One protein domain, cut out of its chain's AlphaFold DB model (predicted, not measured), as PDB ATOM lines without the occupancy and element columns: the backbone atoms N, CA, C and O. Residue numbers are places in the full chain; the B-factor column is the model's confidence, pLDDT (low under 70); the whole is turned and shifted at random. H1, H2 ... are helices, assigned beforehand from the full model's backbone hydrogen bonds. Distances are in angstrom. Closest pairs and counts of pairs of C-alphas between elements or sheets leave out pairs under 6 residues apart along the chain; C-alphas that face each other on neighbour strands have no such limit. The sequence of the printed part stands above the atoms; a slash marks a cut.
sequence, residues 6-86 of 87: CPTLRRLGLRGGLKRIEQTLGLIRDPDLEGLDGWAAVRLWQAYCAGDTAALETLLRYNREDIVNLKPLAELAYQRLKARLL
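This is residues 6 to 86 of the 87 residues of an uncharacterized protein of Armatimonadetes bacterium (UniProt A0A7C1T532). H4 and H5 follow each other nearly in line as a long rod; H3 folds back on H4 at one end, and short H1 and H2 sit beside H5 and the joint. The printed part has 81 residues with five named helices, H1 to H5 in order, and no named strand: all helix. It is loose, with radius of gyration of the C-alphas 15.4 A and spans of 54 by 17 by 16 A.

H1, residues 6 to 11, begins at C-alpha 6 (39.164, -30.818, 23.092). H2 is residues 18 to 24. H3, residues 38 to 49, is 17.1 A long; H4, 53 to 68, 23.0 A; H5, 70 to 85, 22.1 A, ending at C-alpha 85 (46.481, -23.819, 39.463).

H3 and H4, a helical hairpin, touch; their closest C-alphas, Leu 44 and Ala 55, are 5.0 A apart. They run opposite ways at 37 degrees, only just a steep tilt. H4 and H5 meet only through their link. H1 and H5 are close but not clearly touching, closest C-alphas Leu 9 and Ala 77, 6.2 A. In H1 to H5 every O i to N i+4 pair is within hydrogen-bond range.

The C-alphas farthest apart, Gly 51 and Leu 86, are 54.2 A apart. The printed part has no cut; the link H2 to H3 is long. No printed residue is under 70 in pLDDT.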
ATOM      1  N   CYS A   6      38.607 -29.479  23.299       91.00
ATOM      2  CA  CYS A   6      39.164 -30.818  23.092       91.00
ATOM      3  C   CYS A   6      40.517 -31.027  23.807       91.00
ATOM      4  O   CYS A   6      40.621 -31.912  24.665       91.00
ATOM      5  N   PRO A   7      41.571 -30.228  23.540       91.31
ATOM      6  CA  PRO A   7      42.843 -30.366  24.239       91.31
ATOM      7  C   PRO A   7      42.733 -29.974  25.719       91.31
ATOM      8  O   PRO A   7      43.457 -30.531  26.547       91.31
ATOM      9  N   THR A   8      41.827 -29.058  26.066       92.69
ATOM     10  CA  THR A   8      41.604 -28.599  27.445       92.69
ATOM     11  C   THR A   8      41.041 -29.719  28.321       92.69
ATOM     12  O   THR A   8      41.622 -30.057  29.353       92.69
ATOM     13  N   LEU A   9      39.968 -30.372  27.874       93.31
ATOM     14  CA  LEU A   9      39.346 -31.516  28.541       93.31
ATOM     15  C   LEU A   9      40.306 -32.717  28.585       93.31
ATOM     16  O   LEU A   9      40.406 -33.387  29.616       93.31
ATOM     17  N   ARG A  10      41.127 -32.912  27.541       93.06
ATOM     18  CA  ARG A  10      42.172 -33.951  27.520       93.06
ATOM     19  C   ARG A  10      43.197 -33.794  28.644       93.06
ATOM     20  O   ARG A  10      43.599 -34.797  29.234       93.06
ATOM     21  N   ARG A  11      43.599 -32.562  28.986       91.12
ATOM     22  CA  ARG A  11      44.498 -32.271  30.130       91.12
ATOM     23  C   ARG A  11      43.856 -32.595  31.484       91.12
ATOM     24  O   ARG A  11      44.556 -32.853  32.464       91.12
ATOM     25  N   LEU A  12      42.528 -32.603  31.541       91.50
ATOM     26  CA  LEU A  12      41.744 -32.964  32.721       91.50
ATOM     27  C   LEU A  12      41.419 -34.465  32.792       91.50
ATOM     28  O   LEU A  12      40.739 -34.885  33.723       91.50
ATOM     29  N   GLY A  13      41.920 -35.273  31.849       92.50
ATOM     30  CA  GLY A  13      41.707 -36.723  31.800       92.50
ATOM     31  C   GLY A  13      40.469 -37.160  31.012       92.50
ATOM     32  O   GLY A  13      40.255 -38.358  30.846       92.50
ATOM     33  N   LEU A  14      39.686 -36.222  30.472       92.88
ATOM     34  CA  LEU A  14      38.515 -36.517  29.646       92.88
ATOM     35  C   LEU A  14      38.965 -36.711  28.192       92.88
ATOM     36  O   LEU A  14      39.480 -35.790  27.562       92.88
ATOM     37  N   ARG A  15      38.827 -37.933  27.672       91.31
ATOM     38  CA  ARG A  15      39.311 -38.327  26.339       91.31
ATOM     39  C   ARG A  15      38.172 -38.840  25.462       91.31
ATOM     40  O   ARG A  15      37.250 -39.486  25.952       91.31
ATOM     41  N   GLY A  16      38.306 -38.629  24.155       89.25
ATOM     42  CA  GLY A  16      37.330 -39.035  23.144       89.25
ATOM     43  C   GLY A  16      36.682 -37.835  22.456       89.25
ATOM     44  O   GLY A  16      37.083 -36.696  22.688       89.25
ATOM     45  N   GLY A  17      35.703 -38.106  21.593       89.19
ATOM     46  CA  GLY A  17      34.878 -37.064  20.980       89.19
ATOM     47  C   GLY A  17      33.875 -36.458  21.965       89.19
ATOM     48  O   GLY A  17      33.627 -37.027  23.031       89.19
ATOM     49  N   LEU A  18      33.270 -35.333  21.572       89.50
ATOM     50  CA  LEU A  18      32.319 -34.552  22.374       89.50
ATOM     51  C   LEU A  18      31.248 -35.427  23.049       89.50
ATOM     52  O   LEU A  18      31.163 -35.448  24.274       89.50
ATOM     53  N   LYS A  19      30.546 -36.252  22.264       85.44
ATOM     54  CA  LYS A  19      29.502 -37.177  22.746       85.44
ATOM     55  C   LYS A  19      29.955 -38.103  23.860       85.44
ATOM     56  O   LYS A  19      29.264 -38.276  24.857       85.44
ATOM     57  N   ARG A  20      31.138 -38.702  23.704       88.12
ATOM     58  CA  ARG A  20      31.684 -39.614  24.712       88.12
ATOM     59  C   ARG A  20      31.978 -38.867  26.010       88.12
ATOM     60  O   ARG A  20      31.761 -39.407  27.091       88.12
ATOM     61  N   ILE A  21      32.491 -37.641  25.906       91.38
ATOM     62  CA  ILE A  21      32.796 -36.809  27.070       91.38
ATOM     63  C   ILE A  21      31.505 -36.402  27.789       91.38
ATOM     64  O   ILE A  21      31.435 -36.533  29.004       91.38
ATOM     65  N   GLU A  22      30.479 -35.977  27.060       90.12
ATOM     66  CA  GLU A  22      29.168 -35.636  27.625       90.12
ATOM     67  C   GLU A  22      28.513 -36.823  28.330       90.12
ATOM     68  O   GLU A  22      28.108 -36.684  29.479       90.12
ATOM     69  N   GLN A  23      28.507 -38.006  27.705       87.00
ATOM     70  CA  GLN A  23      28.022 -39.242  28.329       87.00
ATOM     71  C   GLN A  23      28.792 -39.567  29.614       87.00
ATOM     72  O   GLN A  23      28.194 -39.890  30.636       87.00
ATOM     73  N   THR A  24      30.122 -39.426  29.592       88.25
ATOM     74  CA  THR A  24      30.970 -39.642  30.781       88.25
ATOM     75  C   THR A  24      30.632 -38.663  31.911       88.25
ATOM     76  O   THR A  24      30.837 -38.973  33.082       88.25
ATOM     77  N   LEU A  25      30.133 -37.477  31.569       88.19
ATOM     78  CA  LEU A  25      29.753 -36.428  32.513       88.19
ATOM     79  C   LEU A  25      28.256 -36.428  32.853       88.19
ATOM     80  O   LEU A  25      27.828 -35.575  33.625       88.19
ATOM     81  N   GLY A  26      27.473 -37.364  32.305       87.31
ATOM     82  CA  GLY A  26      26.029 -37.443  32.525       87.31
ATOM     83  C   GLY A  26      25.239 -36.279  31.919       87.31
ATOM     84  O   GLY A  26      24.152 -35.972  32.399       87.31
ATOM     85  N   LEU A  27      25.778 -35.606  30.895       86.06
ATOM     86  CA  LEU A  27      25.044 -34.574  30.163       86.06
ATOM     87  C   LEU A  27      23.990 -35.253  29.284       86.06
ATOM     88  O   LEU A  27      24.318 -36.032  28.387       86.06
ATOM     89  N   ILE A  28      22.724 -34.978  29.593       77.50
ATOM     90  CA  ILE A  28      21.571 -35.561  28.911       77.50
ATOM     91  C   ILE A  28      21.420 -34.863  27.561       77.50
ATOM     92  O   ILE A  28      21.268 -33.645  27.511       77.50
ATOM     93  N   ARG A  29      21.461 -35.651  26.487       81.19
ATOM     94  CA  ARG A  29      21.057 -35.218  25.147       81.19
ATOM     95  C   ARG A  29      19.598 -35.576  24.913       81.19
ATOM     96  O   ARG A  29      19.056 -36.465  25.568       81.19
ATOM     97  N   ASP A  30      18.998 -34.907  23.944       81.56
ATOM     98  CA  ASP A  30      17.688 -35.271  23.419       81.56
ATOM     99  C   ASP A  30      17.654 -36.762  22.989       81.56
ATOM    100  O   ASP A  30      18.459 -37.159  22.136       81.56
ATOM    101  N   PRO A  31      16.772 -37.599  23.571       80.31
ATOM    102  CA  PRO A  31      16.721 -39.034  23.287       80.31
ATOM    103  C   PRO A  31      16.326 -39.339  21.838       80.31
ATOM    104  O   PRO A  31      16.751 -40.357  21.298       80.31
ATOM    105  N   ASP A  32      15.601 -38.442  21.162       81.44
ATOM    106  CA  ASP A  32      15.265 -38.612  19.740       81.44
ATOM    107  C   ASP A  32      16.502 -38.531  18.832       81.44
ATOM    108  O   ASP A  32      16.459 -38.911  17.660       81.44
ATOM    109  N   LEU A  33      17.607 -37.991  19.351       81.69
ATOM    110  CA  LEU A  33      18.875 -37.832  18.644       81.69
ATOM    111  C   LEU A  33      19.907 -38.874  19.094       81.69
ATOM    112  O   LEU A  33      21.067 -38.833  18.661       81.69
ATOM    113  N   GLU A  34      19.511 -39.804  19.965       77.81
ATOM    114  CA  GLU A  34      20.367 -40.884  20.425       77.81
ATOM    115  C   GLU A  34      20.727 -41.814  19.255       77.81
ATOM    116  O   GLU A  34      19.908 -42.156  18.406       77.81
ATOM    117  N   GLY A  35      22.006 -42.181  19.156       77.38
ATOM    118  CA  GLY A  35      22.515 -42.999  18.050       77.38
ATOM    119  C   GLY A  35      22.824 -42.237  16.756       77.38
ATOM    120  O   GLY A  35      23.496 -42.800  15.891       77.38
ATOM    121  N   LEU A  36      22.452 -40.955  16.622       85.38
ATOM    122  CA  LEU A  36      22.987 -40.127  15.538       85.38
ATOM    123  C   LEU A  36      24.482 -39.935  15.766       85.38
ATOM    124  O   LEU A  36      24.892 -39.448  16.817       85.38
ATOM    125  N   ASP A  37      25.313 -40.292  14.792       85.81
ATOM    126  CA  ASP A  37      26.752 -40.043  14.782       85.81
ATOM    127  C   ASP A  37      27.119 -38.944  13.767       85.81
ATOM    128  O   ASP A  37      26.254 -38.298  13.172       85.81
ATOM    129  N   GLY A  38      28.417 -38.678  13.596       86.94
ATOM    130  CA  GLY A  38      28.861 -37.676  12.624       86.94
ATOM    131  C   GLY A  38      28.497 -38.043  11.180       86.94
ATOM    132  O   GLY A  38      28.277 -37.157  10.362       86.94
ATOM    133  N   TRP A  39      28.388 -39.335  10.861       92.38
ATOM    134  CA  TRP A  39      28.026 -39.793   9.524       92.38
ATOM    135  C   TRP A  39      26.519 -39.668   9.269       92.38
ATOM    136  O   TRP A  39      26.103 -39.277   8.178       92.38
ATOM    137  N   ALA A  40      25.694 -39.895  10.292       91.88
ATOM    138  CA  ALA A  40      24.262 -39.637  10.248       91.88
ATOM    139  C   ALA A  40      23.961 -38.158   9.953       91.88
ATOM    140  O   ALA A  40      23.103 -37.872   9.122       91.88
ATOM    141  N   ALA A  41      24.720 -37.221  10.535       93.81
ATOM    142  CA  ALA A  41      24.593 -35.795  10.218       93.81
ATOM    143  C   ALA A  41      24.883 -35.493   8.734       93.81
ATOM    144  O   ALA A  41      24.150 -34.732   8.101       93.81
ATOM    145  N   VAL A  42      25.898 -36.139   8.143       95.81
ATOM    146  CA  VAL A  42      26.191 -36.019   6.701       95.81
ATOM    147  C   VAL A  42      25.030 -36.554   5.859       95.81
ATOM    148  O   VAL A  42      24.647 -35.927   4.871       95.81
ATOM    149  N   ARG A  43      24.432 -37.683   6.253       96.31
ATOM    150  CA  ARG A  43      23.264 -38.248   5.560       96.31
ATOM    151  C   ARG A  43      22.030 -37.360   5.661       96.31
ATOM    152  O   ARG A  43      21.330 -37.215   4.666       96.31
ATOM    153  N   LEU A  44      21.779 -36.752   6.821       96.56
ATOM    154  CA  LEU A  44      20.686 -35.793   7.002       96.56
ATOM    155  C   LEU A  44      20.868 -34.575   6.093       96.56
ATOM    156  O   LEU A  44      19.917 -34.137   5.452       96.56
ATOM    157  N   TRP A  45      22.099 -34.075   5.964       97.62
ATOM    158  CA  TRP A  45      22.403 -33.001   5.021       97.62
ATOM    159  C   TRP A  45      22.127 -33.407   3.569       97.62
ATOM    160  O   TRP A  45      21.471 -32.674   2.836       97.62
ATOM    161  N   GLN A  46      22.567 -34.599   3.157       97.88
ATOM    162  CA  GLN A  46      22.302 -35.116   1.811       97.88
ATOM    163  C   GLN A  46      20.804 -35.306   1.540       97.88
ATOM    164  O   GLN A  46      20.337 -34.951   0.460       97.88
ATOM    165  N   ALA A  47      20.051 -35.832   2.511       97.25
ATOM    166  CA  ALA A  47      18.603 -35.992   2.411       97.25
ATOM    167  C   ALA A  47      17.902 -34.636   2.253       97.25
ATOM    168  O   ALA A  47      17.062 -34.476   1.370       97.25
ATOM    169  N   TYR A  48      18.324 -33.630   3.023       98.06
ATOM    170  CA  TYR A  48      17.834 -32.267   2.856       98.06
ATOM    171  C   TYR A  48      18.141 -31.698   1.466       98.06
ATOM    172  O   TYR A  48      17.247 -31.164   0.812       98.06
ATOM    173  N   CYS A  49      19.367 -31.872   0.961       97.75
ATOM    174  CA  CYS A  49      19.708 -31.474  -0.407       97.75
ATOM    175  C   CYS A  49      18.864 -32.198  -1.472       97.75
ATOM    176  O   CYS A  49      18.653 -31.647  -2.550       97.75
ATOM    177  N   ALA A  50      18.373 -33.405  -1.178       97.62
ATOM    178  CA  ALA A  50      17.464 -34.166  -2.035       97.62
ATOM    179  C   ALA A  50      15.980 -33.766  -1.884       97.62
ATOM    180  O   ALA A  50      15.131 -34.323  -2.577       97.62
ATOM    181  N   GLY A  51      15.664 -32.795  -1.018       97.06
ATOM    182  CA  GLY A  51      14.320 -32.241  -0.829       97.06
ATOM    183  C   GLY A  51      13.614 -32.662   0.462       97.06
ATOM    184  O   GLY A  51      12.480 -32.242   0.683       97.06
ATOM    185  N   ASP A  52      14.253 -33.454   1.329       96.75
ATOM    186  CA  ASP A  52      13.680 -33.839   2.622       96.75
ATOM    187  C   ASP A  52      13.853 -32.717   3.660       96.75
ATOM    188  O   ASP A  52      14.892 -32.569   4.308       96.75
ATOM    189  N   THR A  53      12.819 -31.897   3.836       95.00
ATOM    190  CA  THR A  53      12.846 -30.786   4.795       95.00
ATOM    191  C   THR A  53      12.860 -31.245   6.255       95.00
ATOM    192  O   THR A  53      13.423 -30.539   7.092       95.00
ATOM    193  N   ALA A  54      12.327 -32.428   6.578       95.56
ATOM    194  CA  ALA A  54      12.352 -32.969   7.941       95.56
ATOM    195  C   ALA A  54      13.775 -33.381   8.361       95.56
ATOM    196  O   ALA A  54      14.157 -33.265   9.535       95.56
ATOM    197  N   ALA A  55      14.608 -33.788   7.397       95.75
ATOM    198  CA  ALA A  55      16.022 -34.055   7.642       95.75
ATOM    199  C   ALA A  55      16.776 -32.802   8.124       95.75
ATOM    200  O   ALA A  55      17.642 -32.906   8.998       95.75
ATOM    201  N   LEU A  56      16.418 -31.611   7.621       96.50
ATOM    202  CA  LEU A  56      17.009 -30.351   8.078       96.50
ATOM    203  C   LEU A  56      16.653 -30.051   9.533       96.50
ATOM    204  O   LEU A  56      17.533 -29.673  10.302       96.50
ATOM    205  N   GLU A  57      15.395 -30.234   9.932       95.12
ATOM    206  CA  GLU A  57      14.970 -29.999  11.318       95.12
ATOM    207  C   GLU A  57      15.737 -30.898  12.293       95.12
ATOM    208  O   GLU A  57      16.254 -30.433  13.313       95.12
ATOM    209  N   THR A  58      15.897 -32.172  11.932       94.38
ATOM    210  CA  THR A  58      16.675 -33.137  12.719       94.38
ATOM    211  C   THR A  58      18.153 -32.741  12.785       94.38
ATOM    212  O   THR A  58      18.751 -32.755  13.862       94.38
ATOM    213  N   LEU A  59      18.743 -32.317  11.663       95.25
ATOM    214  CA  LEU A  59      20.131 -31.852  11.611       95.25
ATOM    215  C   LEU A  59      20.353 -30.587  12.456       95.25
ATOM    216  O   LEU A  59      21.374 -30.461  13.131       95.25
ATOM    217  N   LEU A  60      19.402 -29.652  12.450       94.50
ATOM    218  CA  LEU A  60      19.469 -28.441  13.267       94.50
ATOM    219  C   LEU A  60      19.382 -28.763  14.760       94.50
ATOM    220  O   LEU A  60      20.170 -28.217  15.534       94.50
ATOM    221  N   ARG A  61      18.481 -29.668  15.169       92.94
ATOM    222  CA  ARG A  61      18.418 -30.164  16.556       92.94
ATOM    223  C   ARG A  61      19.739 -30.814  16.964       92.94
ATOM    224  O   ARG A  61      20.308 -30.446  17.987       92.94
ATOM    225  N   TYR A  62      20.271 -31.695  16.119       91.88
ATOM    226  CA  TYR A  62      21.563 -32.347  16.326       91.88
ATOM    227  C   TYR A  62      22.705 -31.337  16.536       91.88
ATOM    228  O   TYR A  62      23.437 -31.414  17.524       91.88
ATOM    229  N   ASN A  63      22.825 -30.347  15.649       92.06
ATOM    230  CA  ASN A  63      23.865 -29.320  15.740       92.06
ATOM    231  C   ASN A  63      23.682 -28.407  16.960       92.06
ATOM    232  O   ASN A  63      24.661 -27.932  17.533       92.06
ATOM    233  N   ARG A  64      22.435 -28.152  17.370       91.88
ATOM    234  CA  ARG A  64      22.137 -27.362  18.566       91.88
ATOM    235  C   ARG A  64      22.637 -28.057  19.830       91.88
ATOM    236  O   ARG A  64      23.266 -27.391  20.650       91.88
ATOM    237  N   GLU A  65      22.403 -29.359  19.969       88.19
ATOM    238  CA  GLU A  65      22.900 -30.144  21.110       88.19
ATOM    239  C   GLU A  65      24.432 -30.104  21.200       88.19
ATOM    240  O   GLU A  65      24.987 -29.901  22.281       88.19
ATOM    241  N   ASP A  66      25.121 -30.190  20.054       86.50
ATOM    242  CA  ASP A  66      26.585 -30.088  19.977       86.50
ATOM    243  C   ASP A  66      27.120 -28.710  20.427       86.50
ATOM    244  O   ASP A  66      28.298 -28.605  20.762       86.50
ATOM    245  N   ILE A  67      26.284 -27.665  20.479       89.56
ATOM    246  CA  ILE A  67      26.657 -26.309  20.919       89.56
ATOM    247  C   ILE A  67      26.239 -26.045  22.368       89.56
ATOM    248  O   ILE A  67      27.029 -25.510  23.149       89.56
ATOM    249  N   VAL A  68      25.005 -26.398  22.743       90.25
ATOM    250  CA  VAL A  68      24.450 -26.120  24.081       90.25
ATOM    251  C   VAL A  68      25.318 -26.749  25.168       90.25
ATOM    252  O   VAL A  68      25.599 -26.103  26.179       90.25
ATOM    253  N   ASN A  69      25.836 -27.951  24.917       87.81
ATOM    254  CA  ASN A  69      26.690 -28.666  25.857       87.81
ATOM    255  C   ASN A  69      28.124 -28.117  25.942       87.81
ATOM    256  O   ASN A  69      28.824 -28.385  26.921       87.81
ATOM    257  N   LEU A  70      28.578 -27.284  24.999       92.06
ATOM    258  CA  LEU A  70      29.917 -26.685  25.081       92.06
ATOM    259  C   LEU A  70      30.047 -25.744  26.276       92.06
ATOM    260  O   LEU A  70      31.110 -25.683  26.891       92.06
ATOM    261  N   LYS A  71      28.973 -25.034  26.639       92.25
ATOM    262  CA  LYS A  71      28.973 -24.132  27.796       92.25
ATOM    263  C   LYS A  71      29.230 -24.872  29.122       92.25
ATOM    264  O   LYS A  71      30.217 -24.528  29.775       92.25
ATOM    265  N   PRO A  72      28.436 -25.884  29.529       92.06
ATOM    266  CA  PRO A  72      28.700 -26.612  30.772       92.06
ATOM    267  C   PRO A  72      30.059 -27.327  30.748       92.06
ATOM    268  O   PRO A  72      30.742 -27.381  31.771       92.06
ATOM    269  N   LEU A  73      30.515 -27.811  29.586       93.50
ATOM    270  CA  LEU A  73      31.860 -28.380  29.445       93.50
ATOM    271  C   LEU A  73      32.968 -27.342  29.665       93.50
ATOM    272  O   LEU A  73      33.966 -27.642  30.324       93.50
ATOM    273  N   ALA A  74      32.803 -26.127  29.141       94.00
ATOM    274  CA  ALA A  74      33.742 -25.029  29.337       94.00
ATOM    275  C   ALA A  74      33.791 -24.576  30.798       94.00
ATOM    276  O   ALA A  74      34.880 -24.391  31.346       94.00
ATOM    277  N   GLU A  75      32.633 -24.449  31.449       94.31
ATOM    278  CA  GLU A  75      32.533 -24.116  32.873       94.31
ATOM    279  C   GLU A  75      33.220 -25.182  33.732       94.31
ATOM    280  O   GLU A  75      34.074 -24.854  34.558       94.31
ATOM    281  N   LEU A  76      32.943 -26.465  33.482       94.06
ATOM    282  CA  LEU A  76      33.606 -27.574  34.167       94.06
ATOM    283  C   LEU A  76      35.126 -27.536  33.968       94.06
ATOM    284  O   LEU A  76      35.887 -27.705  34.926       94.06
ATOM    285  N   ALA A  77      35.574 -27.327  32.728       93.69
ATOM    286  CA  ALA A  77      36.989 -27.260  32.405       93.69
ATOM    287  C   ALA A  77      37.675 -26.108  33.147       93.69
ATOM    288  O   ALA A  77      38.734 -26.304  33.746       93.69
ATOM    289  N   TYR A  78      37.042 -24.935  33.162       94.19
ATOM    290  CA  TYR A  78      37.526 -23.767  33.882       94.19
ATOM    291  C   TYR A  78      37.644 -24.038  35.385       94.19
ATOM    292  O   TYR A  78      38.720 -23.835  35.948       94.19
ATOM    293  N   GLN A  79      36.593 -24.561  36.029       94.06
ATOM    294  CA  GLN A  79      36.615 -24.827  37.473       94.06
ATOM    295  C   GLN A  79      37.698 -25.840  37.857       94.06
ATOM    296  O   GLN A  79      38.458 -25.615  38.800       94.06
ATOM    297  N   ARG A  80      37.834 -26.934  37.095       93.81
ATOM    298  CA  ARG A  80      38.857 -27.957  37.367       93.81
ATOM    299  C   ARG A  80      40.279 -27.453  37.127       93.81
ATOM    300  O   ARG A  80      41.189 -27.855  37.848       93.81
ATOM    301  N   LEU A  81      40.495 -26.600  36.125       92.75
ATOM    302  CA  LEU A  81      41.804 -25.987  35.894       92.75
ATOM    303  C   LEU A  81      42.145 -24.963  36.973       92.75
ATOM    304  O   LEU A  81      43.268 -24.971  37.469       92.75
ATOM    305  N   LYS A  82      41.174 -24.135  37.375       93.25
ATOM    306  CA  LYS A  82      41.336 -23.169  38.462       93.25
ATOM    307  C   LYS A  82      41.768 -23.868  39.752       93.25
ATOM    308  O   LYS A  82      42.795 -23.494  40.301       93.25
ATOM    309  N   ALA A  83      41.070 -24.931  40.156       92.06
ATOM    310  CA  ALA A  83      41.406 -25.711  41.350       92.06
ATOM    311  C   ALA A  83      42.792 -26.388  41.296       92.06
ATOM    312  O   ALA A  83      43.369 -26.687  42.333       92.06
ATOM    313  N   ARG A  84      43.344 -26.652  40.102       89.06
ATOM    314  CA  ARG A  84      44.708 -27.194  39.957       89.06
ATOM    315  C   ARG A  84      45.800 -26.128  40.027       89.06
ATOM    316  O   ARG A  84      46.925 -26.455  40.383       89.06
ATOM    317  N   LEU A  85      45.501 -24.904  39.592       86.69
ATOM    318  CA  LEU A  85      46.481 -23.819  39.463       86.69
ATOM    319  C   LEU A  85      46.501 -22.886  40.675       86.69
ATOM    320  O   LEU A  85      47.523 -22.266  40.945       86.69
ATOM    321  N   LEU A  86      45.374 -22.772  41.372       76.75
ATOM    322  CA  LEU A  86      45.182 -21.934  42.547       76.75
ATOM    323  C   LEU A  86      44.614 -22.833  43.658       76.75
ATOM    324  O   LEU A  86      43.389 -22.977  43.715       76.75
TER     325      LEU A  86